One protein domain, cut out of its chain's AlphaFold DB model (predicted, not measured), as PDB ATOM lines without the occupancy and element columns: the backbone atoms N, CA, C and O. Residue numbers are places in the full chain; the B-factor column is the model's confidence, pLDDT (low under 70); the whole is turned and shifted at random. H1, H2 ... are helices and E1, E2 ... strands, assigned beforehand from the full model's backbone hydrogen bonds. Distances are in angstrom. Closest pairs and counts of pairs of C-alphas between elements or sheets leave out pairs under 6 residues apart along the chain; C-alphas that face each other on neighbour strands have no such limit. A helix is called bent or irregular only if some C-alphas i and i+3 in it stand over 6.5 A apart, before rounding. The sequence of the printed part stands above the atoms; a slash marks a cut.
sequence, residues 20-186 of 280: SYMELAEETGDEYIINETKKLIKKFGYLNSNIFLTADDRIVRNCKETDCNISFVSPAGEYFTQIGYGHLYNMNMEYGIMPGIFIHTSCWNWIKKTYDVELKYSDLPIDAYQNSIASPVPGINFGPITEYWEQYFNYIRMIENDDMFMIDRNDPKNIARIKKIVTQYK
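AT A GLANCE: This is residues 20 to 186 of the 280 residues of an uncharacterized protein of viral metagenome (UniProt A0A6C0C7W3). A small six-stranded sheet, curled and folded back on itself, makes one end of this domain, and the helical hairpin H1 and H2 makes the other, with H2 reaching toward the sheet. H4 stands out from the sheet, and H7, H5 and H6 with their links form a loose series leading back to H2. The 167 printed residues hold seven named helices and six strands, in the order H1 H2 E1 E2 E3 E4 E5 H3 E6 H4 H5 H6 H7; the mixed sheet runs E2 E1 E6 E5 E4 E3. The class is mixed, helices and strands; the whole is compact, with a radius of gyration of the C-alphas of 16.9 A and spans of 49 by 33 by 29 A.

IN THESE COORDINATES: E6, residues 98 to 104, is 18.4 A long and begins at C-alpha 98 (-18.646, -39.702, -26.771). E1 is residues 50 to 54, E2 59 to 61, E3 64 to 67, E4 71 to 73 and E5 79 to 82. H1, residues 20 to 27, begins at (5.331, -25.373, -19.245). H2, residues 31 to 46, is 25.4 A long. H3 is residues 88 to 95, H4 105 to 115, H5 143 to 148 and H6 155 to 160. H7, residues 172 to 184, is 18.7 A long and ends at (-25.634, -15.032, -21.562).

HOW THE PARTS SIT: The strongly twisted sheet is a folded sheet, bent into two leaves: E2 E1 E6 face E4 E3, with E5 as the hinge. E1 is antiparallel to E6 (N 51 to O 103, 2.8 A) and to E2, a hairpin (N 52 to O 60, 2.8 A). E3 E4 E5 form a meander, each the antiparallel neighbour of the one before (N 64 to O 73, 2.8 A; N 80 to O 72, 2.8 A). E5, H3, E6 make a strand-helix-strand unit, two parallel strands with a helix between, its crossover right-handed (N 100 to O 81, 3.0 A). H3 is on the sheet at a height of 9.2 A. H4 is on it too and stands up from it, its line rising 60 degrees out of the local plane; the closest C-alphas of E1 and H4 are those of Asn 50 and Thr 105, 4.5 A apart. H4 and H7 are near each other. H7 is close to H5 but not clearly touching, C-alphas 143 and 177 being 7.1 A apart. H5 and H6 only just touch, only at the corner, with 3 pairs of C-alphas within 8 A. H2 touches H6 with residues 33 to 37 alone, C-alphas 33 and 159 at 6.9 A, and touches H1 at a shallow tilt of 3 degrees, opposite ways, C-alphas 25 and 34 at 5.2 A. H2 is irregular, C-alphas 43 and 46 being 7.3 A apart. Every O i to N i+4 pair is within hydrogen-bond range in H1, H4 and H6; the counts are 8 of 12 in H2, 2 of 4 in H3, 8 of 9 in H7 and 0 of 2 in H5, where 3 of 3 O i to N i+3 pairs are.

THE WHOLE: The C-alphas farthest apart are those of Glu 31 and Glu 94, 49.7 A. The printed part has no cut. The links H4 to H5, 27 residues, and H6 to H7, 11 residues, are long. The mean pLDDT of the printed part is 84.6; residues 84 to 96, 127 to 136 and 138 are under 70.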
ATOM      1  N   SER A  20       4.621 -26.018 -18.125       74.69
ATOM      2  CA  SER A  20       5.331 -25.373 -19.245       74.69
ATOM      3  C   SER A  20       5.340 -23.848 -19.125       74.69
ATOM      4  O   SER A  20       6.231 -23.187 -19.647       74.69
ATOM      5  N   TYR A  21       4.399 -23.272 -18.374       81.62
ATOM      6  CA  TYR A  21       4.380 -21.846 -18.079       81.62
ATOM      7  C   TYR A  21       5.612 -21.382 -17.282       81.62
ATOM      8  O   TYR A  21       6.035 -20.241 -17.429       81.62
ATOM      9  N   MET A  22       6.242 -22.224 -16.456       88.38
ATOM     10  CA  MET A  22       7.523 -21.816 -15.859       88.38
ATOM     11  C   MET A  22       8.625 -21.716 -16.905       88.38
ATOM     12  O   MET A  22       9.350 -20.730 -16.896       88.38
ATOM     13  N   GLU A  23       8.726 -22.701 -17.797       88.56
ATOM     14  CA  GLU A  23       9.759 -22.744 -18.839       88.56
ATOM     15  C   GLU A  23       9.632 -21.523 -19.756       88.56
ATOM     16  O   GLU A  23      10.579 -20.760 -19.914       88.56
ATOM     17  N   LEU A  24       8.416 -21.252 -20.235       87.75
ATOM     18  CA  LEU A  24       8.100 -20.074 -21.043       87.75
ATOM     19  C   LEU A  24       8.389 -18.750 -20.311       87.75
ATOM     20  O   LEU A  24       8.838 -17.790 -20.930       87.75
ATOM     21  N   ALA A  25       8.158 -18.677 -18.995       90.94
ATOM     22  CA  ALA A  25       8.489 -17.485 -18.214       90.94
ATOM     23  C   ALA A  25      10.009 -17.314 -18.049       90.94
ATOM     24  O   ALA A  25      10.513 -16.198 -18.142       90.94
ATOM     25  N   GLU A  26      10.746 -18.402 -17.825       92.38
ATOM     26  CA  GLU A  26      12.208 -18.390 -17.709       92.38
ATOM     27  C   GLU A  26      12.881 -17.988 -19.028       92.38
ATOM     28  O   GLU A  26      13.849 -17.228 -19.008       92.38
ATOM     29  N   GLU A  27      12.321 -18.401 -20.169       93.38
ATOM     30  CA  GLU A  27      12.772 -18.001 -21.509       93.38
ATOM     31  C   GLU A  27      12.684 -16.486 -21.760       93.38
ATOM     32  O   GLU A  27      13.456 -15.956 -22.560       93.38
ATOM     33  N   THR A  28      11.799 -15.764 -21.058       92.62
ATOM     34  CA  THR A  28      11.723 -14.295 -21.176       92.62
ATOM     35  C   THR A  28      12.942 -13.582 -20.587       92.62
ATOM     36  O   THR A  28      13.256 -12.465 -20.996       92.62
ATOM     37  N   GLY A  29      13.618 -14.195 -19.606       93.88
ATOM     38  CA  GLY A  29      14.677 -13.558 -18.819       93.88
ATOM     39  C   GLY A  29      14.205 -12.438 -17.875       93.88
ATOM     40  O   GLY A  29      15.043 -11.815 -17.223       93.88
ATOM     41  N   ASP A  30      12.898 -12.176 -17.777       95.94
ATOM     42  CA  ASP A  30      12.331 -11.128 -16.927       95.94
ATOM     43  C   ASP A  30      11.999 -11.676 -15.526       95.94
ATOM     44  O   ASP A  30      11.116 -12.521 -15.337       95.94
ATOM     45  N   GLU A  31      12.701 -11.172 -14.506       96.19
ATOM     46  CA  GLU A  31      12.528 -11.605 -13.116       96.19
ATOM     47  C   GLU A  31      11.114 -11.324 -12.572       96.19
ATOM     48  O   GLU A  31      10.595 -12.104 -11.765       96.19
ATOM     49  N   TYR A  32      10.457 -10.249 -13.021       94.00
ATOM     50  CA  TYR A  32       9.074  -9.953 -12.655       94.00
ATOM     51  C   TYR A  32       8.125 -11.012 -13.224       94.00
ATOM     52  O   TYR A  32       7.353 -11.601 -12.461       94.00
ATOM     53  N   ILE A  33       8.239 -11.335 -14.519       94.50
ATOM     54  CA  ILE A  33       7.406 -12.360 -15.174       94.50
ATOM     55  C   ILE A  33       7.611 -13.725 -14.510       94.50
ATOM     56  O   ILE A  33       6.639 -14.414 -14.184       94.50
ATOM     57  N   ILE A  34       8.859 -14.104 -14.227       94.06
ATOM     58  CA  ILE A  34       9.193 -15.361 -13.541       94.06
ATOM     59  C   ILE A  34       8.549 -15.409 -12.146       94.06
ATOM     60  O   ILE A  34       7.955 -16.420 -11.755       94.06
ATOM     61  N   ASN A  35       8.640 -14.324 -11.375       93.62
ATOM     62  CA  ASN A  35       8.096 -14.268 -10.020       93.62
ATOM     63  C   ASN A  35       6.561 -14.282  -9.994       93.62
ATOM     64  O   ASN A  35       5.974 -14.991  -9.168       93.62
ATOM     65  N   GLU A  36       5.902 -13.560 -10.900       92.25
ATOM     66  CA  GLU A  36       4.444 -13.603 -11.032       92.25
ATOM     67  C   GLU A  36       3.961 -14.971 -11.517       92.25
ATOM     68  O   GLU A  36       2.999 -15.512 -10.968       92.25
ATOM     69  N   THR A  37       4.687 -15.619 -12.430       90.31
ATOM     70  CA  THR A  37       4.372 -16.983 -12.880       90.31
ATOM     71  C   THR A  37       4.463 -17.995 -11.731       90.31
ATOM     72  O   THR A  37       3.571 -18.829 -11.548       90.31
ATOM     73  N   LYS A  38       5.468 -17.881 -10.849       89.06
ATOM     74  CA  LYS A  38       5.557 -18.721  -9.637       89.06
ATOM     75  C   LYS A  38       4.361 -18.529  -8.703       89.06
ATOM     76  O   LYS A  38       3.883 -19.496  -8.100       89.06
ATOM     77  N   LYS A  39       3.876 -17.292  -8.539       87.88
ATOM     78  CA  LYS A  39       2.659 -17.009  -7.755       87.88
ATOM     79  C   LYS A  39       1.427 -17.586  -8.447       87.88
ATOM     80  O   LYS A  39       0.544 -18.126  -7.779       87.88
ATOM     81  N   LEU A  40       1.394 -17.506  -9.771       84.88
ATOM     82  CA  LEU A  40       0.296 -17.951 -10.602       84.88
ATOM     83  C   LEU A  40       0.067 -19.459 -10.541       84.88
ATOM     84  O   LEU A  40      -1.050 -19.904 -10.283       84.88
ATOM     85  N   ILE A  41       1.124 -20.250 -10.702       84.75
ATOM     86  CA  ILE A  41       1.038 -21.714 -10.700       84.75
ATOM     87  C   ILE A  41       0.469 -22.241  -9.382       84.75
ATOM     88  O   ILE A  41      -0.332 -23.177  -9.371       84.75
ATOM     89  N   LYS A  42       0.764 -21.573  -8.260       83.50
ATOM     90  CA  LYS A  42       0.160 -21.898  -6.958       83.50
ATOM     91  C   LYS A  42      -1.358 -21.690  -6.942       83.50
ATOM     92  O   LYS A  42      -2.059 -22.405  -6.229       83.50
ATOM     93  N   LYS A  43      -1.885 -20.740  -7.724       82.75
ATOM     94  CA  LYS A  43      -3.329 -20.484  -7.859       82.75
ATOM     95  C   LYS A  43      -4.019 -21.455  -8.824       82.75
ATOM     96  O   LYS A  43      -5.225 -21.661  -8.697       82.75
ATOM     97  N   PHE A  44      -3.289 -22.087  -9.746       82.94
ATOM     98  CA  PHE A  44      -3.856 -22.947 -10.790       82.94
ATOM     99  C   PHE A  44      -4.331 -24.326 -10.352       82.94
ATOM    100  O   PHE A  44      -5.062 -24.966 -11.105       82.94
ATOM    101  N   GLY A  45      -4.008 -24.778  -9.137       80.06
ATOM    102  CA  GLY A  45      -4.344 -26.136  -8.698       80.06
ATOM    103  C   GLY A  45      -5.826 -26.515  -8.852       80.06
ATOM    104  O   GLY A  45      -6.144 -27.684  -9.054       80.06
ATOM    105  N   TYR A  46      -6.747 -25.541  -8.825       85.06
ATOM    106  CA  TYR A  46      -8.172 -25.813  -9.029       85.06
ATOM    107  C   TYR A  46      -8.558 -26.123 -10.485       85.06
ATOM    108  O   TYR A  46      -9.572 -26.793 -10.688       85.06
ATOM    109  N   LEU A  47      -7.796 -25.646 -11.478       87.25
ATOM    110  CA  LEU A  47      -8.073 -25.883 -12.902       87.25
ATOM    111  C   LEU A  47      -7.928 -27.369 -13.249       87.25
ATOM    112  O   LEU A  47      -8.681 -27.891 -14.059       87.25
ATOM    113  N   ASN A  48      -7.055 -28.089 -12.543       85.31
ATOM    114  CA  ASN A  48      -6.805 -29.512 -12.791       85.31
ATOM    115  C   ASN A  48      -8.002 -30.412 -12.425       85.31
ATOM    116  O   ASN A  48      -8.082 -31.558 -12.862       85.31
ATOM    117  N   SER A  49      -8.956 -29.911 -11.633       91.06
ATOM    118  CA  SER A  49     -10.205 -30.619 -11.339       91.06
ATOM    119  C   SER A  49     -11.271 -30.288 -12.374       91.06
ATOM    120  O   SER A  49     -11.782 -29.168 -12.419       91.06
ATOM    121  N   ASN A  50     -11.717 -31.285 -13.133       93.38
ATOM    122  CA  ASN A  50     -12.656 -31.082 -14.233       93.38
ATOM    123  C   ASN A  50     -13.876 -32.008 -14.202       93.38
ATOM    124  O   ASN A  50     -13.922 -33.032 -13.515       93.38
ATOM    125  N   ILE A  51     -14.877 -31.582 -14.957       95.38
ATOM    126  CA  ILE A  51     -16.064 -32.326 -15.326       95.38
ATOM    127  C   ILE A  51     -16.151 -32.305 -16.849       95.38
ATOM    128  O   ILE A  51     -15.882 -31.289 -17.489       95.38
ATOM    129  N   PHE A  52     -16.584 -33.417 -17.415       93.44
ATOM    130  CA  PHE A  52     -16.946 -33.527 -18.810       93.44
ATOM    131  C   PHE A  52     -18.452 -33.774 -18.914       93.44
ATOM    132  O   PHE A  52     -18.969 -34.769 -18.395       93.44
ATOM    133  N   LEU A  53     -19.165 -32.833 -19.532       92.38
ATOM    134  CA  LEU A  53     -20.599 -32.920 -19.789       92.38
ATOM    135  C   LEU A  53     -20.790 -33.620 -21.126       92.38
ATOM    136  O   LEU A  53     -20.596 -33.009 -22.176       92.38
ATOM    137  N   THR A  54     -21.126 -34.903 -21.096       87.62
ATOM    138  CA  THR A  54     -21.312 -35.676 -22.324       87.62
ATOM    139  C   THR A  54     -22.649 -35.351 -22.957       87.62
ATOM    140  O   THR A  54     -23.613 -34.974 -22.290       87.62
ATOM    141  N   ALA A  55     -22.738 -35.541 -24.262       80.75
ATOM    142  CA  ALA A  55     -23.944 -35.218 -24.997       80.75
ATOM    143  C   ALA A  55     -25.134 -36.173 -24.774       80.75
ATOM    144  O   ALA A  55     -26.253 -35.870 -25.193       80.75
ATOM    145  N   ASP A  56     -24.918 -37.281 -24.060       77.50
ATOM    146  CA  ASP A  56     -25.971 -38.099 -23.447       77.50
ATOM    147  C   ASP A  56     -26.318 -37.660 -22.006       77.50
ATOM    148  O   ASP A  56     -26.928 -38.419 -21.254       77.50
ATOM    149  N   ASP A  57     -25.960 -36.425 -21.634       85.06
ATOM    150  CA  ASP A  57     -26.220 -35.771 -20.345       85.06
ATOM    151  C   ASP A  57     -25.567 -36.435 -19.120       85.06
ATOM    152  O   ASP A  57     -25.973 -36.182 -17.977       85.06
ATOM    153  N   ARG A  58     -24.525 -37.252 -19.315       90.31
ATOM    154  CA  ARG A  58     -23.719 -37.753 -18.196       90.31
ATOM    155  C   ARG A  58     -22.752 -36.669 -17.726       90.31
ATOM    156  O   ARG A  58     -22.222 -35.872 -18.497       90.31
ATOM    157  N   ILE A  59     -22.522 -36.663 -16.419       95.25
ATOM    158  CA  ILE A  59     -21.556 -35.794 -15.749       95.25
ATOM    159  C   ILE A  59     -20.386 -36.684 -15.354       95.25
ATOM    160  O   ILE A  59     -20.458 -37.406 -14.357       95.25
ATOM    161  N   VAL A  60     -19.321 -36.659 -16.147       96.19
ATOM    162  CA  VAL A  60     -18.120 -37.459 -15.890       96.19
ATOM    163  C   VAL A  60     -17.113 -36.589 -15.154       96.19
ATOM    164  O   VAL A  60     -16.873 -35.456 -15.550       96.19
ATOM    165  N   ARG A  61     -16.566 -37.072 -14.040       95.75
ATOM    166  CA  ARG A  61     -15.669 -36.294 -13.169       95.75
ATOM    167  C   ARG A  61     -14.228 -36.745 -13.345       95.75
ATOM    168  O   ARG A  61     -13.989 -37.934 -13.546       95.75
ATOM    169  N   ASN A  62     -13.298 -35.813 -13.146       93.12
ATOM    170  CA  ASN A  62     -11.857 -36.066 -13.099       93.12
ATOM    171  C   ASN A  62     -11.347 -36.777 -14.358       93.12
ATOM    172  O   ASN A  62     -10.603 -37.754 -14.265       93.12
ATOM    173  N   CYS A  63     -11.781 -36.320 -15.531       92.38
ATOM    174  CA  CYS A  63     -11.253 -36.849 -16.775       92.38
ATOM    175  C   CYS A  63      -9.789 -36.421 -16.932       92.38
ATOM    176  O   CYS A  63      -9.416 -35.302 -16.573       92.38
ATOM    177  N   LYS A  64      -8.956 -37.303 -17.475       91.81
ATOM    178  CA  LYS A  64      -7.575 -36.983 -17.833       91.81
ATOM    179  C   LYS A  64      -7.528 -36.581 -19.302       91.81
ATOM    180  O   LYS A  64      -8.117 -37.266 -20.130       91.81
ATOM    181  N   GLU A  65      -6.843 -35.495 -19.618       88.19
ATOM    182  CA  GLU A  65      -6.542 -35.119 -21.000       88.19
ATOM    183  C   GLU A  65      -5.651 -36.186 -21.666       88.19
ATOM    184  O   GLU A  65      -4.751 -36.745 -21.030       88.19
ATOM    185  N   THR A  66      -5.922 -36.509 -22.929       86.31
ATOM    186  CA  THR A  66      -5.138 -37.487 -23.699       86.31
ATOM    187  C   THR A  66      -4.580 -36.948 -25.007       86.31
ATOM    188  O   THR A  66      -3.705 -37.593 -25.572       86.31
ATOM    189  N   ASP A  67      -5.109 -35.834 -25.516       81.19
ATOM    190  CA  ASP A  67      -4.678 -35.263 -26.790       81.19
ATOM    191  C   ASP A  67      -5.099 -33.795 -26.899       81.19
ATOM    192  O   ASP A  67      -6.302 -33.513 -26.932       81.19
ATOM    193  N   CYS A  68      -4.115 -32.895 -26.983       77.44
ATOM    194  CA  CYS A  68      -4.254 -31.500 -27.403       77.44
ATOM    195  C   CYS A  68      -5.446 -30.740 -26.787       77.44
ATOM    196  O   CYS A  68      -6.123 -30.000 -27.497       77.44
ATOM    197  N   ASN A  69      -5.765 -30.947 -25.510       78.94
ATOM    198  CA  ASN A  69      -6.929 -30.373 -24.824       78.94
ATOM    199  C   ASN A  69      -8.304 -30.753 -25.395       78.94
ATOM    200  O   ASN A  69      -9.331 -30.292 -24.902       78.94
ATOM    201  N   ILE A  70      -8.364 -31.614 -26.406       82.25
ATOM    202  CA  ILE A  70      -9.582 -31.927 -27.162       82.25
ATOM    203  C   ILE A  70     -10.099 -33.330 -26.886       82.25
ATOM    204  O   ILE A  70     -11.270 -33.594 -27.156       82.25
ATOM    205  N   SER A  71      -9.264 -34.217 -26.345       86.75
ATOM    206  CA  SER A  71      -9.637 -35.587 -25.997       86.75
ATOM    207  C   SER A  71      -9.390 -35.865 -24.525       86.75
ATOM    208  O   SER A  71      -8.384 -35.450 -23.950       86.75
ATOM    209  N   PHE A  72     -10.320 -36.598 -23.923       89.75
ATOM    210  CA  PHE A  72     -10.330 -36.865 -22.495       89.75
ATOM    211  C   PHE A  72     -10.669 -38.329 -22.228       89.75
ATOM    212  O   PHE A  72     -11.469 -38.922 -22.944       89.75
ATOM    213  N   VAL A  73     -10.121 -38.902 -21.160       92.81
ATOM    214  CA  VAL A  73     -10.441 -40.255 -20.695       92.81
ATOM    215  C   VAL A  73     -10.992 -40.216 -19.272       92.81
ATOM    216  O   VAL A  73     -10.456 -39.526 -18.403       92.81
ATOM    217  N   SER A  74     -12.087 -40.932 -19.015       94.94
ATOM    218  CA  SER A  74     -12.635 -41.079 -17.664       94.94
ATOM    219  C   SER A  74     -11.696 -41.904 -16.777       94.94
ATOM    220  O   SER A  74     -10.909 -42.707 -17.283       94.94
ATOM    221  N   PRO A  75     -11.848 -41.840 -15.443       94.69
ATOM    222  CA  PRO A  75     -11.195 -42.791 -14.540       94.69
ATOM    223  C   PRO A  75     -11.514 -44.268 -14.840       94.69
ATOM    224  O   PRO A  75     -10.758 -45.150 -14.445       94.69
ATOM    225  N   ALA A  76     -12.625 -44.543 -15.532       93.62
ATOM    226  CA  ALA A  76     -13.043 -45.882 -15.944       93.62
ATOM    227  C   ALA A  76     -12.535 -46.285 -17.347       93.62
ATOM    228  O   ALA A  76     -12.877 -47.366 -17.820       93.62
ATOM    229  N   GLY A  77     -11.750 -45.439 -18.023       91.25
ATOM    230  CA  GLY A  77     -11.203 -45.723 -19.356       91.25
ATOM    231  C   GLY A  77     -12.135 -45.394 -20.529       91.25
ATOM    232  O   GLY A  77     -11.866 -45.809 -21.652       91.25
ATOM    233  N   GLU A  78     -13.231 -44.662 -20.302       89.88
ATOM    234  CA  GLU A  78     -14.105 -44.193 -21.389       89.88
ATOM    235  C   GLU A  78     -13.514 -42.955 -22.066       89.88
ATOM    236  O   GLU A  78     -13.129 -42.017 -21.373       89.88
ATOM    237  N   TYR A  79     -13.499 -42.921 -23.399       89.12
ATOM    238  CA  TYR A  79     -12.953 -41.803 -24.170       89.12
ATOM    239  C   TYR A  79     -14.028 -40.794 -24.583       89.12
ATOM    240  O   TYR A  79     -15.125 -41.153 -25.032       89.12
ATOM    241  N   PHE A  80     -13.665 -39.518 -24.491       86.88
ATOM    242  CA  PHE A  80     -14.482 -38.367 -24.842       86.88
ATOM    243  C   PHE A  80     -13.711 -37.358 -25.674       86.88
ATOM    244  O   PHE A  80     -12.484 -37.364 -25.718       86.88
ATOM    245  N   THR A  81     -14.455 -36.448 -26.290       85.31
ATOM    246  CA  THR A  81     -13.905 -35.426 -27.176       85.31
ATOM    247  C   THR A  81     -14.711 -34.134 -27.111       85.31
ATOM    248  O   THR A  81     -15.945 -34.151 -27.047       85.31
ATOM    249  N   GLN A  82     -14.020 -33.002 -27.084       84.75
ATOM    250  CA  GLN A  82     -14.635 -31.685 -27.049       84.75
ATOM    251  C   GLN A  82     -15.397 -31.410 -28.355       84.75
ATOM    252  O   GLN A  82     -14.892 -31.601 -29.462       84.75
ATOM    253  N   ILE A  83     -16.620 -30.897 -28.232       77.88
ATOM    254  CA  ILE A  83     -17.393 -30.434 -29.385       77.88
ATOM    255  C   ILE A  83     -16.763 -29.214 -30.074       77.88
ATOM    256  O   ILE A  83     -16.184 -28.347 -29.424       77.88
ATOM    257  N   GLY A  84     -16.931 -29.112 -31.396       69.19
ATOM    258  CA  GLY A  84     -16.383 -28.024 -32.217       69.19
ATOM    259  C   GLY A  84     -15.073 -28.380 -32.925       69.19
ATOM    260  O   GLY A  84     -14.635 -27.637 -33.800       69.19
ATOM    261  N   TYR A  85     -14.487 -29.545 -32.628       67.25
ATOM    262  CA  TYR A  85     -13.348 -30.090 -33.370       67.25
ATOM    263  C   TYR A  85     -13.828 -30.891 -34.598       67.25
ATOM    264  O   TYR A  85     -14.080 -32.096 -34.539       67.25
ATOM    265  N   GLY A  86     -14.002 -30.193 -35.728       51.41
ATOM    266  CA  GLY A  86     -14.678 -30.703 -36.934       51.41
ATOM    267  C   GLY A  86     -14.062 -31.951 -37.587       51.41
ATOM    268  O   GLY A  86     -14.781 -32.722 -38.217       51.41
ATOM    269  N   HIS A  87     -12.763 -32.211 -37.403       49.28
ATOM    270  CA  HIS A  87     -12.107 -33.398 -37.970       49.28
ATOM    271  C   HIS A  87     -12.457 -34.703 -37.246       49.28
ATOM    272  O   HIS A  87     -12.429 -35.770 -37.858       49.28
ATOM    273  N   LEU A  88     -12.852 -34.629 -35.974       51.00
ATOM    274  CA  LEU A  88     -13.185 -35.814 -35.190       51.00
ATOM    275  C   LEU A  88     -14.655 -36.229 -35.349       51.00
ATOM    276  O   LEU A  88     -15.008 -37.339 -34.973       51.00
ATOM    277  N   TYR A  89     -15.511 -35.412 -35.979       50.16
ATOM    278  CA  TYR A  89     -16.936 -35.724 -36.173       50.16
ATOM    279  C   TYR A  89     -17.173 -37.099 -36.829       50.16
ATOM    280  O   TYR A  89     -18.015 -37.872 -36.374       50.16
ATOM    281  N   ASN A  90     -16.372 -37.448 -37.842       45.34
ATOM    282  CA  ASN A  90     -16.470 -38.747 -38.515       45.34
ATOM    283  C   ASN A  90     -15.761 -39.876 -37.747       45.34
ATOM    284  O   ASN A  90     -16.262 -40.997 -37.718       45.34
ATOM    285  N   MET A  91     -14.640 -39.586 -37.076       42.88
ATOM    286  CA  MET A  91     -13.868 -40.590 -36.331       42.88
ATOM    287  C   MET A  91     -14.542 -40.982 -35.007       42.88
ATOM    288  O   MET A  91     -14.597 -42.157 -34.651       42.88
ATOM    289  N   ASN A  92     -15.144 -40.029 -34.298       51.94
ATOM    290  CA  ASN A  92     -15.801 -40.257 -33.011       51.94
ATOM    291  C   ASN A  92     -16.967 -41.244 -33.124       51.94
ATOM    292  O   ASN A  92     -17.160 -42.106 -32.263       51.94
ATOM    293  N   MET A  93     -17.710 -41.166 -34.232       50.19
ATOM    294  CA  MET A  93     -18.802 -42.092 -34.518       50.19
ATOM    295  C   MET A  93     -18.327 -43.501 -34.885       50.19
ATOM    296  O   MET A  93     -19.085 -44.446 -34.660       50.19
ATOM    297  N   GLU A  94     -17.110 -43.662 -35.407       46.38
ATOM    298  CA  GLU A  94     -16.530 -44.959 -35.775       46.38
ATOM    299  C   GLU A  94     -15.931 -45.677 -34.554       46.38
ATOM    300  O   GLU A  94     -16.208 -46.858 -34.339       46.38
ATOM    301  N   TYR A  95     -15.235 -44.946 -33.675       57.62
ATOM    302  CA  TYR A  95     -14.538 -45.508 -32.507       57.62
ATOM    303  C   TYR A  95     -15.343 -45.490 -31.197       57.62
ATOM    304  O   TYR A  95     -14.875 -45.983 -30.175       57.62
ATOM    305  N   GLY A  96     -16.574 -44.964 -31.206       65.62
ATOM    306  CA  GLY A  96     -17.422 -44.923 -30.006       65.62
ATOM    307  C   GLY A  96     -16.998 -43.870 -28.979       65.62
ATOM    308  O   GLY A  96     -17.312 -44.019 -27.800       65.62
ATOM    309  N   ILE A  97     -16.318 -42.813 -29.424       77.44
ATOM    310  CA  ILE A  97     -15.913 -41.681 -28.587       77.44
ATOM    311  C   ILE A  97     -17.136 -40.786 -28.376       77.44
ATOM    312  O   ILE A  97     -17.785 -40.367 -29.338       77.44
ATOM    313  N   MET A  98     -17.472 -40.506 -27.116       81.44
ATOM    314  CA  MET A  98     -18.646 -39.702 -26.771       81.44
ATOM    315  C   MET A  98     -18.276 -38.213 -26.712       81.44
ATOM    316  O   MET A  98     -17.446 -37.826 -25.888       81.44
ATOM    317  N   PRO A  99     -18.882 -37.349 -27.537       82.38
ATOM    318  CA  PRO A  99     -18.602 -35.926 -27.483       82.38
ATOM    319  C   PRO A  99     -19.253 -35.243 -26.289       82.38
ATOM    320  O   PRO A  99     -20.212 -35.738 -25.684       82.38
ATOM    321  N   GLY A 100     -18.721 -34.075 -25.958       85.50
ATOM    322  CA  GLY A 100     -19.225 -33.269 -24.863       85.50
ATOM    323  C   GLY A 100     -18.486 -31.953 -24.701       85.50
ATOM    324  O   GLY A 100     -17.852 -31.456 -25.633       85.50
ATOM    325  N   ILE A 101     -18.619 -31.384 -23.508       88.19
ATOM    326  CA  ILE A 101     -18.006 -30.115 -23.128       88.19
ATOM    327  C   ILE A 101     -17.216 -30.267 -21.834       88.19
ATOM    328  O   ILE A 101     -17.740 -30.722 -20.816       88.19
ATOM    329  N   PHE A 102     -15.978 -29.793 -21.875       91.56
ATOM    330  CA  PHE A 102     -15.136 -29.585 -20.715       91.56
ATOM    331  C   PHE A 102     -15.628 -28.414 -19.848       91.56
ATOM    332  O   PHE A 102     -15.963 -27.325 -20.329       91.56
ATOM    333  N   ILE A 103     -15.609 -28.615 -18.533       93.50
ATOM    334  CA  ILE A 103     -15.819 -27.563 -17.544       93.50
ATOM    335  C   ILE A 103     -14.954 -27.823 -16.303       93.50
ATOM    336  O   ILE A 103     -14.853 -28.949 -15.821       93.50
ATOM    337  N   HIS A 104     -14.373 -26.783 -15.704       94.31
ATOM    338  CA  HIS A 104     -13.746 -26.933 -14.389       94.31
ATOM    339  C   HIS A 104     -14.793 -27.336 -13.345       94.31
ATOM    340  O   HIS A 104     -15.868 -26.734 -13.256       94.31
ATOM    341  N   THR A 105     -14.454 -28.298 -12.484       95.19
ATOM    342  CA  THR A 105     -15.341 -28.810 -11.421       95.19
ATOM    343  C   THR A 105     -15.883 -27.674 -10.565       95.19
ATOM    344  O   THR A 105     -17.047 -27.659 -10.165       95.19
ATOM    345  N   SER A 106     -15.053 -26.673 -10.299       93.44
ATOM    346  CA  SER A 106     -15.494 -25.541  -9.511       93.44
ATOM    347  C   SER A 106     -16.437 -24.587 -10.211       93.44
ATOM    348  O   SER A 106     -17.302 -24.020  -9.552       93.44
ATOM    349  N   CYS A 107     -16.263 -24.392 -11.515       94.50
ATOM    350  CA  CYS A 107     -17.199 -23.613 -12.309       94.50
ATOM    351  C   CYS A 107     -18.567 -24.295 -12.300       94.50
ATOM    352  O   CYS A 107     -19.582 -23.640 -12.077       94.50
ATOM    353  N   TRP A 108     -18.581 -25.626 -12.406       95.88
ATOM    354  CA  TRP A 108     -19.803 -26.424 -12.343       95.88
ATOM    355  C   TRP A 108     -20.485 -26.292 -10.978       95.88
ATOM    356  O   TRP A 108     -21.673 -25.987 -10.899       95.88
ATOM    357  N   ASN A 109     -19.717 -26.447  -9.894       95.19
ATOM    358  CA  ASN A 109     -20.218 -26.284  -8.528       95.19
ATOM    359  C   ASN A 109     -20.743 -24.863  -8.277       95.19
ATOM    360  O   ASN A 109     -21.767 -24.694  -7.617       95.19
ATOM    361  N   TRP A 110     -20.063 -23.843  -8.808       93.75
ATOM    362  CA  TRP A 110     -20.506 -22.456  -8.708       93.75
ATOM    363  C   TRP A 110     -21.822 -22.234  -9.452       93.75
ATOM    364  O   TRP A 110     -22.724 -21.624  -8.886       93.75
ATOM    365  N   ILE A 111     -21.983 -22.782 -10.663       93.62
ATOM    366  CA  ILE A 111     -23.257 -22.725 -11.394       93.62
ATOM    367  C   ILE A 111     -24.361 -23.419 -10.596       93.62
ATOM    368  O   ILE A 111     -25.413 -22.819 -10.367       93.62
ATOM    369  N   LYS A 112     -24.101 -24.637 -10.105       93.69
ATOM    370  CA  LYS A 112     -25.055 -25.403  -9.296       93.69
ATOM    371  C   LYS A 112     -25.502 -24.632  -8.059       93.69
ATOM    372  O   LYS A 112     -26.693 -24.572  -7.789       93.69
ATOM    373  N   LYS A 113     -24.577 -23.989  -7.344       93.12
ATOM    374  CA  LYS A 113     -24.891 -23.197  -6.147       93.12
ATOM    375  C   LYS A 113     -25.611 -21.884  -6.472       93.12
ATOM    376  O   LYS A 113     -26.564 -21.530  -5.791       93.12
ATOM    377  N   THR A 114     -25.138 -21.146  -7.475       91.12
ATOM    378  CA  THR A 114     -25.616 -19.788  -7.780       91.12
ATOM    379  C   THR A 114     -26.957 -19.790  -8.508       91.12
ATOM    380  O   THR A 114     -27.786 -18.917  -8.261       91.12
ATOM    381  N   TYR A 115     -27.175 -20.754  -9.402       88.81
ATOM    382  CA  TYR A 115     -28.368 -20.815 -10.248       88.81
ATOM    383  C   TYR A 115     -29.321 -21.951  -9.874       88.81
ATOM    384  O   TYR A 115     -30.409 -22.009 -10.442       88.81
ATOM    385  N   ASP A 116     -28.945 -22.823  -8.928       88.88
ATOM    386  CA  ASP A 116     -29.715 -24.022  -8.565       88.88
ATOM    387  C   ASP A 116     -30.013 -24.899  -9.795       88.88
ATOM    388  O   ASP A 116     -31.127 -25.369 -10.023       88.88
ATOM    389  N   VAL A 117     -28.993 -25.055 -10.647       88.06
ATOM    390  CA  VAL A 117     -29.033 -25.856 -11.874       88.06
ATOM    391  C   VAL A 117     -27.902 -26.870 -11.821       88.06
ATOM    392  O   VAL A 117     -26.724 -26.514 -11.856       88.06
ATOM    393  N   GLU A 118     -28.254 -28.152 -11.762       91.81
ATOM    394  CA  GLU A 118     -27.295 -29.222 -12.003       91.81
ATOM    395  C   GLU A 118     -27.012 -29.308 -13.501       91.81
ATOM    396  O   GLU A 118     -27.687 -30.028 -14.230       91.81
ATOM    397  N   LEU A 119     -26.046 -28.505 -13.942       91.75
ATOM    398  CA  LEU A 119     -25.783 -28.267 -15.350       91.75
ATOM    399  C   LEU A 119     -25.427 -29.555 -16.102       91.75
ATOM    400  O   LEU A 119     -24.472 -30.251 -15.736       91.75
ATOM    401  N   LYS A 120     -26.153 -29.797 -17.192       90.62
ATOM    402  CA  LYS A 120     -25.938 -30.873 -18.163       90.62
ATOM    403  C   LYS A 120     -25.637 -30.301 -19.543       90.62
ATOM    404  O   LYS A 120     -25.797 -29.108 -19.794       90.62
ATOM    405  N   TYR A 121     -25.214 -31.167 -20.456       87.12
ATOM    406  CA  TYR A 121     -24.944 -30.780 -21.837       87.12
ATOM    407  C   TYR A 121     -26.195 -30.203 -22.522       87.12
ATOM    408  O   TYR A 121     -26.121 -29.165 -23.174       87.12
ATOM    409  N   SER A 122     -27.365 -30.816 -22.324       84.06
ATOM    410  CA  SER A 122     -28.636 -30.378 -22.921       84.06
ATOM    411  C   SER A 122     -29.169 -29.038 -22.404       84.06
ATOM    412  O   SER A 122     -30.087 -28.471 -23.008       84.06
ATOM    413  N   ASP A 123     -28.581 -28.501 -21.331       86.44
ATOM    414  CA  ASP A 123     -28.881 -27.164 -20.810       86.44
ATOM    415  C   ASP A 123     -28.116 -26.058 -21.547       86.44
ATOM    416  O   ASP A 123     -28.446 -24.876 -21.411       86.44
ATOM    417  N   LEU A 124     -27.101 -26.426 -22.333       86.94
ATOM    418  CA  LEU A 124     -26.247 -25.492 -23.048       86.94
ATOM    419  C   LEU A 124     -26.747 -25.282 -24.485       86.94
ATOM    420  O   LEU A 124     -27.173 -26.233 -25.147       86.94
ATOM    421  N   PRO A 125     -26.703 -24.043 -25.009       82.69
ATOM    422  CA  PRO A 125     -27.153 -23.726 -26.361       82.69
ATOM    423  C   PRO A 125     -26.107 -24.128 -27.411       82.69
ATOM    424  O   PRO A 125     -25.585 -23.304 -28.153       82.69
ATOM    425  N   ILE A 126     -25.787 -25.414 -27.433       77.69
ATOM    426  CA  ILE A 126     -24.805 -26.022 -28.317       77.69
ATOM    427  C   ILE A 126     -25.491 -26.364 -29.648       77.69
ATOM    428  O   ILE A 126     -26.624 -26.878 -29.655       77.69
ATOM    429  N   ASP A 127     -24.797 -26.032 -30.740       69.50
ATOM    430  CA  ASP A 127     -25.048 -26.509 -32.098       69.50
ATOM    431  C   ASP A 127     -23.742 -27.103 -32.652       69.50
ATOM    432  O   ASP A 127     -22.847 -26.375 -33.080       69.50
ATOM    433  N   ALA A 128     -23.625 -28.431 -32.644       61.47
ATOM    434  CA  ALA A 128     -22.420 -29.148 -33.079       61.47
ATOM    435  C   ALA A 128     -21.924 -28.782 -34.491       61.47
ATOM    436  O   ALA A 128     -20.741 -28.954 -34.776       61.47
ATOM    437  N   TYR A 129     -22.806 -28.279 -35.363       56.84
ATOM    438  CA  TYR A 129     -22.467 -27.892 -36.735       56.84
ATOM    439  C   TYR A 129     -22.034 -26.431 -36.868       56.84
ATOM    440  O   TYR A 129     -21.425 -26.066 -37.872       56.84
ATOM    441  N   GLN A 130     -22.381 -25.581 -35.899       57.78
ATOM    442  CA  GLN A 130     -22.046 -24.151 -35.913       57.78
ATOM    443  C   GLN A 130     -20.956 -23.789 -34.907       57.78
ATOM    444  O   GLN A 130     -20.339 -22.731 -35.028       57.78
ATOM    445  N   ASN A 131     -20.716 -24.649 -33.923       60.56
ATOM    446  CA  ASN A 131     -19.696 -24.432 -32.916       60.56
ATOM    447  C   ASN A 131     -18.313 -24.695 -33.515       60.56
ATOM    448  O   ASN A 131     -18.071 -25.743 -34.116       60.56
ATOM    449  N   SER A 132     -17.402 -23.746 -33.323       63.16
ATOM    450  CA  SER A 132     -16.000 -23.872 -33.711       63.16
ATOM    451  C   SER A 132     -15.113 -23.875 -32.472       63.16
ATOM    452  O   SER A 132     -15.524 -23.454 -31.390       63.16
ATOM    453  N   ILE A 133     -13.868 -24.309 -32.642       60.19
ATOM    454  CA  ILE A 133     -12.846 -24.289 -31.585       60.19
ATOM    455  C   ILE A 133     -12.635 -22.861 -31.046       60.19
ATOM    456  O   ILE A 133     -12.461 -22.668 -29.848       60.19
ATOM    457  N   ALA A 134     -12.728 -21.851 -31.919       58.34
ATOM    458  CA  ALA A 134     -12.537 -20.444 -31.562       58.34
ATOM    459  C   ALA A 134     -13.713 -19.840 -30.774       58.34
ATOM    460  O   ALA A 134     -13.569 -18.805 -30.126       58.34
ATOM    461  N   SER A 135     -14.900 -20.447 -30.842       62.91
ATOM    462  CA  SER A 135     -16.073 -19.998 -30.096       62.91
ATOM    463  C   SER A 135     -16.974 -21.200 -29.814       62.91
ATOM    464  O   SER A 135     -17.815 -21.553 -30.651       62.91
ATOM    465  N   PRO A 136     -16.819 -21.854 -28.643       59.50
ATOM    466  CA  PRO A 136     -17.516 -23.107 -28.361       59.50
ATOM    467  C   PRO A 136     -19.037 -22.933 -28.306       59.50
ATOM    468  O   PRO A 136     -19.765 -23.916 -28.420       59.50
ATOM    469  N   VAL A 137     -19.524 -21.697 -28.135       71.56
ATOM    470  CA  VAL A 137     -20.943 -21.346 -28.220       71.56
ATOM    471  C   VAL A 137     -21.097 -19.999 -28.946       71.56
ATOM    472  O   VAL A 137     -20.774 -18.957 -28.365       71.56
ATOM    473  N   PRO A 138     -21.623 -19.991 -30.185       69.44
ATOM    474  CA  PRO A 138     -21.870 -18.783 -30.956       69.44
ATOM    475  C   PRO A 138     -22.702 -17.753 -30.187       69.44
ATOM    476  O   PRO A 138     -23.744 -18.060 -29.606       69.44
ATOM    477  N   GLY A 139     -22.245 -16.501 -30.214       78.06
ATOM    478  CA  GLY A 139     -22.949 -15.373 -29.601       78.06
ATOM    479  C   GLY A 139     -22.726 -15.200 -28.097       78.06
ATOM    480  O   GLY A 139     -23.359 -14.328 -27.504       78.06
ATOM    481  N   ILE A 140     -21.833 -15.980 -27.480       85.31
ATOM    482  CA  ILE A 140     -21.406 -15.762 -26.094       85.31
ATOM    483  C   ILE A 140     -20.114 -14.952 -26.072       85.31
ATOM    484  O   ILE A 140     -19.096 -15.355 -26.626       85.31
ATOM    485  N   ASN A 141     -20.154 -13.812 -25.391       89.50
ATOM    486  CA  ASN A 141     -18.993 -12.971 -25.156       89.50
ATOM    487  C   ASN A 141     -18.298 -13.386 -23.848       89.50
ATOM    488  O   ASN A 141     -18.849 -13.190 -22.759       89.50
ATOM    489  N   PHE A 142     -17.085 -13.929 -23.961       88.62
ATOM    490  CA  PHE A 142     -16.252 -14.343 -22.826       88.62
ATOM    491  C   PHE A 142     -15.494 -13.176 -22.158       88.62
ATOM    492  O   PHE A 142     -14.911 -13.334 -21.081       88.62
ATOM    493  N   GLY A 143     -15.585 -11.975 -22.733       90.31
ATOM    494  CA  GLY A 143     -14.943 -10.763 -22.244       90.31
ATOM    495  C   GLY A 143     -13.437 -10.749 -22.531       90.31
ATOM    496  O   GLY A 143     -13.000 -11.446 -23.440       90.31
ATOM    497  N   PRO A 144     -12.641  -9.998 -21.751       91.69
ATOM    498  CA  PRO A 144     -11.216  -9.774 -22.035       91.69
ATOM    499  C   PRO A 144     -10.375 -11.058 -22.063       91.69
ATOM    500  O   PRO A 144      -9.322 -11.088 -22.682       91.69
ATOM    501  N   ILE A 145     -10.863 -12.159 -21.475       91.38
ATOM    502  CA  ILE A 145     -10.154 -13.446 -21.496       91.38
ATOM    503  C   ILE A 145      -9.884 -13.959 -22.920       91.38
ATOM    504  O   ILE A 145      -8.931 -14.700 -23.126       91.38
ATOM    505  N   THR A 146     -10.707 -13.559 -23.900       89.12
ATOM    506  CA  THR A 146     -10.548 -13.976 -25.300       89.12
ATOM    507  C   THR A 146      -9.288 -13.421 -25.946       89.12
ATOM    508  O   THR A 146      -8.841 -13.961 -26.948       89.12
ATOM    509  N   GLU A 147      -8.720 -12.340 -25.407       90.50
ATOM    510  CA  GLU A 147      -7.496 -11.726 -25.936       90.50
ATOM    511  C   GLU A 147      -6.250 -12.586 -25.693       90.50
ATOM    512  O   GLU A 147      -5.224 -12.361 -26.333       90.50
ATOM    513  N   TYR A 148      -6.362 -13.576 -24.802       90.00
ATOM    514  CA  TYR A 148      -5.301 -14.507 -24.413       90.00
ATOM    515  C   TYR A 148      -5.483 -15.906 -25.016       90.00
ATOM    516  O   TYR A 148      -4.721 -16.821 -24.710       90.00
ATOM    517  N   TRP A 149      -6.517 -16.097 -25.839       86.69
ATOM    518  CA  TRP A 149      -6.773 -17.347 -26.548       86.69
ATOM    519  C   TRP A 149      -5.893 -17.421 -27.793       86.69
ATOM    520  O   TRP A 149      -6.139 -16.730 -28.780       86.69
ATOM    521  N   GLU A 150      -4.883 -18.282 -27.756       80.25
ATOM    522  CA  GLU A 150      -4.020 -18.572 -28.898       80.25
ATOM    523  C   GLU A 150      -3.939 -20.093 -29.105       80.25
ATOM    524  O   GLU A 150      -4.862 -20.830 -28.752       80.25
ATOM    525  N   GLN A 151      -2.855 -20.580 -29.709       75.31
ATOM    526  CA  GLN A 151      -2.569 -22.013 -29.748       75.31
ATOM    527  C   GLN A 151      -2.425 -22.572 -28.321       75.31
ATOM    528  O   GLN A 151      -3.000 -23.610 -28.007       75.31
ATOM    529  N   TYR A 152      -1.719 -21.825 -27.470       79.88
ATOM    530  CA  TYR A 152      -1.648 -22.018 -26.028       79.88
ATOM    531  C   TYR A 152      -2.174 -20.762 -25.344       79.88
ATOM    532  O   TYR A 152      -1.980 -19.654 -25.844       79.88
ATOM    533  N   PHE A 153      -2.828 -20.904 -24.202       86.19
ATOM    534  CA  PHE A 153      -3.319 -19.758 -23.449       86.19
ATOM    535  C   PHE A 153      -2.164 -18.822 -23.030       86.19
ATOM    536  O   PHE A 153      -1.277 -19.213 -22.266       86.19
ATOM    537  N   ASN A 154      -2.174 -17.574 -23.511       89.38
ATOM    538  CA  ASN A 154      -1.069 -16.623 -23.353       89.38
ATOM    539  C   ASN A 154      -1.097 -15.929 -21.978       89.38
ATOM    540  O   ASN A 154      -1.535 -14.785 -21.827       89.38
ATOM    541  N   TYR A 155      -0.642 -16.641 -20.947       88.00
ATOM    542  CA  TYR A 155      -0.592 -16.115 -19.580       88.00
ATOM    543  C   TYR A 155       0.495 -15.041 -19.386       88.00
ATOM    544  O   TYR A 155       0.315 -14.190 -18.518       88.00
ATOM    545  N   ILE A 156       1.581 -15.041 -20.177       90.38
ATOM    546  CA  ILE A 156       2.636 -14.010 -20.102       90.38
ATOM    547  C   ILE A 156       2.026 -12.644 -20.393       90.38
ATOM    548  O   ILE A 156       2.098 -11.744 -19.560       90.38
ATOM    549  N   ARG A 157       1.309 -12.528 -21.513       92.50
ATOM    550  CA  ARG A 157       0.625 -11.287 -21.886       92.50
ATOM    551  C   ARG A 157      -0.397 -10.848 -20.836       92.50
ATOM    552  O   ARG A 157      -0.622  -9.661 -20.633       92.50
ATOM    553  N   MET A 158      -1.020 -11.796 -20.141       92.19
ATOM    554  CA  MET A 158      -1.957 -11.491 -19.061       92.19
ATOM    555  C   MET A 158      -1.261 -10.959 -17.799       92.19
ATOM    556  O   MET A 158      -1.836 -10.123 -17.102       92.19
ATOM    557  N   ILE A 159      -0.035 -11.415 -17.509       91.75
ATOM    558  CA  ILE A 159       0.825 -10.844 -16.459       91.75
ATOM    559  C   ILE A 159       1.238  -9.421 -16.848       91.75
ATOM    560  O   ILE A 159       1.103  -8.511 -16.034       91.75
ATOM    561  N   GLU A 160       1.694  -9.220 -18.087       92.62
ATOM    562  CA  GLU A 160       2.105  -7.909 -18.613       92.62
ATOM    563  C   GLU A 160       0.968  -6.876 -18.563       92.62
ATOM    564  O   GLU A 160       1.199  -5.705 -18.270       92.62
ATOM    565  N   ASN A 161      -0.269  -7.324 -18.786       94.81
ATOM    566  CA  ASN A 161      -1.466  -6.484 -18.762       94.81
ATOM    567  C   ASN A 161      -2.080  -6.277 -17.360       94.81
ATOM    568  O   ASN A 161      -3.112  -5.618 -17.260       94.81
ATOM    569  N   ASP A 162      -1.500  -6.838 -16.289       91.62
ATOM    570  CA  ASP A 162      -2.076  -6.833 -14.926       91.62
ATOM    571  C   ASP A 162      -3.502  -7.437 -14.850       91.62
ATOM    572  O   ASP A 162      -4.360  -7.076 -14.040       91.62
ATOM    573  N   ASP A 163      -3.768  -8.424 -15.703       93.75
ATOM    574  CA  ASP A 163      -5.090  -9.030 -15.900       93.75
ATOM    575  C   ASP A 163      -5.274 -10.344 -15.112       93.75
ATOM    576  O   ASP A 163      -6.249 -11.093 -15.250       93.75
ATOM    577  N   MET A 164      -4.345 -10.596 -14.193       89.62
ATOM    578  CA  MET A 164      -4.227 -11.805 -13.374       89.62
ATOM    579  C   MET A 164      -5.424 -12.061 -12.456       89.62
ATOM    580  O   MET A 164      -5.652 -13.194 -12.012       89.62
ATOM    581  N   PHE A 165      -6.241 -11.031 -12.217       91.44
ATOM    582  CA  PHE A 165      -7.516 -11.161 -11.520       91.44
ATOM    583  C   PHE A 165      -8.405 -12.239 -12.166       91.44
ATOM    584  O   PHE A 165      -9.134 -12.930 -11.460       91.44
ATOM    585  N   MET A 166      -8.313 -12.456 -13.487       91.75
ATOM    586  CA  MET A 166      -9.149 -13.417 -14.216       91.75
ATOM    587  C   MET A 166      -8.939 -14.885 -13.829       91.75
ATOM    588  O   MET A 166      -9.823 -15.713 -14.077       91.75
ATOM    589  N   ILE A 167      -7.825 -15.217 -13.177       88.81
ATOM    590  CA  ILE A 167      -7.558 -16.570 -12.671       88.81
ATOM    591  C   ILE A 167      -8.043 -16.742 -11.235       88.81
ATOM    592  O   ILE A 167      -8.422 -17.846 -10.827       88.81
ATOM    593  N   ASP A 168      -8.061 -15.659 -10.464       88.00
ATOM    594  CA  ASP A 168      -8.461 -15.689  -9.069       88.00
ATOM    595  C   ASP A 168      -9.987 -15.773  -8.952       88.00
ATOM    596  O   ASP A 168     -10.724 -14.839  -9.263       88.00
ATOM    597  N   ARG A 169     -10.499 -16.928  -8.520       84.38
ATOM    598  CA  ARG A 169     -11.951 -17.157  -8.400       84.38
ATOM    599  C   ARG A 169     -12.611 -16.338  -7.300       84.38
ATOM    600  O   ARG A 169     -13.837 -16.243  -7.296       84.38
ATOM    601  N   ASN A 170     -11.827 -15.813  -6.365       86.94
ATOM    602  CA  ASN A 170     -12.338 -15.001  -5.271       86.94
ATOM    603  C   ASN A 170     -12.276 -13.507  -5.600       86.94
ATOM    604  O   ASN A 170     -12.861 -12.709  -4.868       86.94
ATOM    605  N   ASP A 171     -11.607 -13.126  -6.690       92.25
ATOM    606  CA  ASP A 171     -11.537 -11.736  -7.107       92.25
ATOM    607  C   ASP A 171     -12.924 -11.227  -7.562       92.25
ATOM    608  O   ASP A 171     -13.557 -11.834  -8.440       92.25
ATOM    609  N   PRO A 172     -13.420 -10.102  -7.008       94.56
ATOM    610  CA  PRO A 172     -14.730  -9.559  -7.358       94.56
ATOM    611  C   PRO A 172     -14.904  -9.234  -8.847       94.56
ATOM    612  O   PRO A 172     -15.996  -9.447  -9.389       94.56
ATOM    613  N   LYS A 173     -13.856  -8.750  -9.531       95.19
ATOM    614  CA  LYS A 173     -13.897  -8.462 -10.973       95.19
ATOM    615  C   LYS A 173     -14.053  -9.757 -11.764       95.19
ATOM    616  O   LYS A 173     -14.854  -9.812 -12.700       95.19
ATOM    617  N   ASN A 174     -13.360 -10.823 -11.365       93.56
ATOM    618  CA  ASN A 174     -13.483 -12.120 -12.030       93.56
ATOM    619  C   ASN A 174     -14.849 -12.768 -11.795       93.56
ATOM    620  O   ASN A 174     -15.467 -13.275 -12.731       93.56
ATOM    621  N   ILE A 175     -15.373 -12.693 -10.569       93.50
ATOM    622  CA  ILE A 175     -16.727 -13.165 -10.248       93.50
ATOM    623  C   ILE A 175     -17.762 -12.434 -11.113       93.50
ATOM    624  O   ILE A 175     -18.649 -13.071 -11.690       93.50
ATOM    625  N   ALA A 176     -17.643 -11.109 -11.249       94.88
ATOM    626  CA  ALA A 176     -18.523 -10.316 -12.102       94.88
ATOM    627  C   ALA A 176     -18.419 -10.729 -13.582       94.88
ATOM    628  O   ALA A 176     -19.447 -10.884 -14.250       94.88
ATOM    629  N   ARG A 177     -17.199 -10.972 -14.078       94.94
ATOM    630  CA  ARG A 177     -16.941 -11.472 -15.436       94.94
ATOM    631  C   ARG A 177     -17.605 -12.829 -15.670       94.94
ATOM    632  O   ARG A 177     -18.411 -12.948 -16.588       94.94
ATOM    633  N   ILE A 178     -17.347 -13.820 -14.817       94.62
ATOM    634  CA  ILE A 178     -17.941 -15.163 -14.917       94.62
ATOM    635  C   ILE A 178     -19.470 -15.082 -14.864       94.62
ATOM    636  O   ILE A 178     -20.154 -15.707 -15.675       94.62
ATOM    637  N   LYS A 179     -20.036 -14.255 -13.975       94.69
ATOM    638  CA  LYS A 179     -21.485 -14.025 -13.919       94.69
ATOM    639  C   LYS A 179     -22.023 -13.473 -15.239       94.69
ATOM    640  O   LYS A 179     -23.040 -13.967 -15.723       94.69
ATOM    641  N   LYS A 180     -21.337 -12.503 -15.853       94.69
ATOM    642  CA  LYS A 180     -21.705 -11.957 -17.167       94.69
ATOM    643  C   LYS A 180     -21.676 -13.036 -18.252       94.69
ATOM    644  O   LYS A 180     -22.627 -13.121 -19.025       94.69
ATOM    645  N   ILE A 181     -20.654 -13.893 -18.283       93.00
ATOM    646  CA  ILE A 181     -20.580 -15.038 -19.209       93.00
ATOM    647  C   ILE A 181     -21.786 -15.956 -18.997       93.00
ATOM    648  O   ILE A 181     -22.575 -16.169 -19.915       93.00
ATOM    649  N   VAL A 182     -22.008 -16.419 -17.764       92.31
ATOM    650  CA  VAL A 182     -23.043 -17.420 -17.485       92.31
ATOM    651  C   VAL A 182     -24.461 -16.906 -17.744       92.31
ATOM    652  O   VAL A 182     -25.297 -17.640 -18.273       92.31
ATOM    653  N   THR A 183     -24.746 -15.631 -17.452       91.88
ATOM    654  CA  THR A 183     -26.065 -15.040 -17.750       91.88
ATOM    655  C   THR A 183     -26.406 -15.043 -19.239       91.88
ATOM    656  O   THR A 183     -27.586 -15.134 -19.587       91.88
ATOM    657  N   GLN A 184     -25.402 -15.009 -20.121       91.75
ATOM    658  CA  GLN A 184     -25.634 -15.032 -21.562       91.75
ATOM    659  C   GLN A 184     -26.200 -16.367 -22.028       91.75
ATOM    660  O   GLN A 184     -26.982 -16.346 -22.966       91.75
ATOM    661  N   TYR A 185     -25.932 -17.489 -21.346       88.69
ATOM    662  CA  TYR A 185     -26.536 -18.789 -21.677       88.69
ATOM    663  C   TYR A 185     -28.044 -18.848 -21.419       88.69
ATOM    664  O   TYR A 185     -28.714 -19.762 -21.901       88.69
ATOM    665  N   LYS A 186     -28.602 -17.876 -20.680       88.88
ATOM    666  CA  LYS A 186     -30.024 -17.833 -20.304       88.88
ATOM    667  C   LYS A 186     -30.480 -19.153 -19.670       88.88
ATOM    668  O   LYS A 186     -31.562 -19.643 -20.004       88.88
TER     669      LYS A 186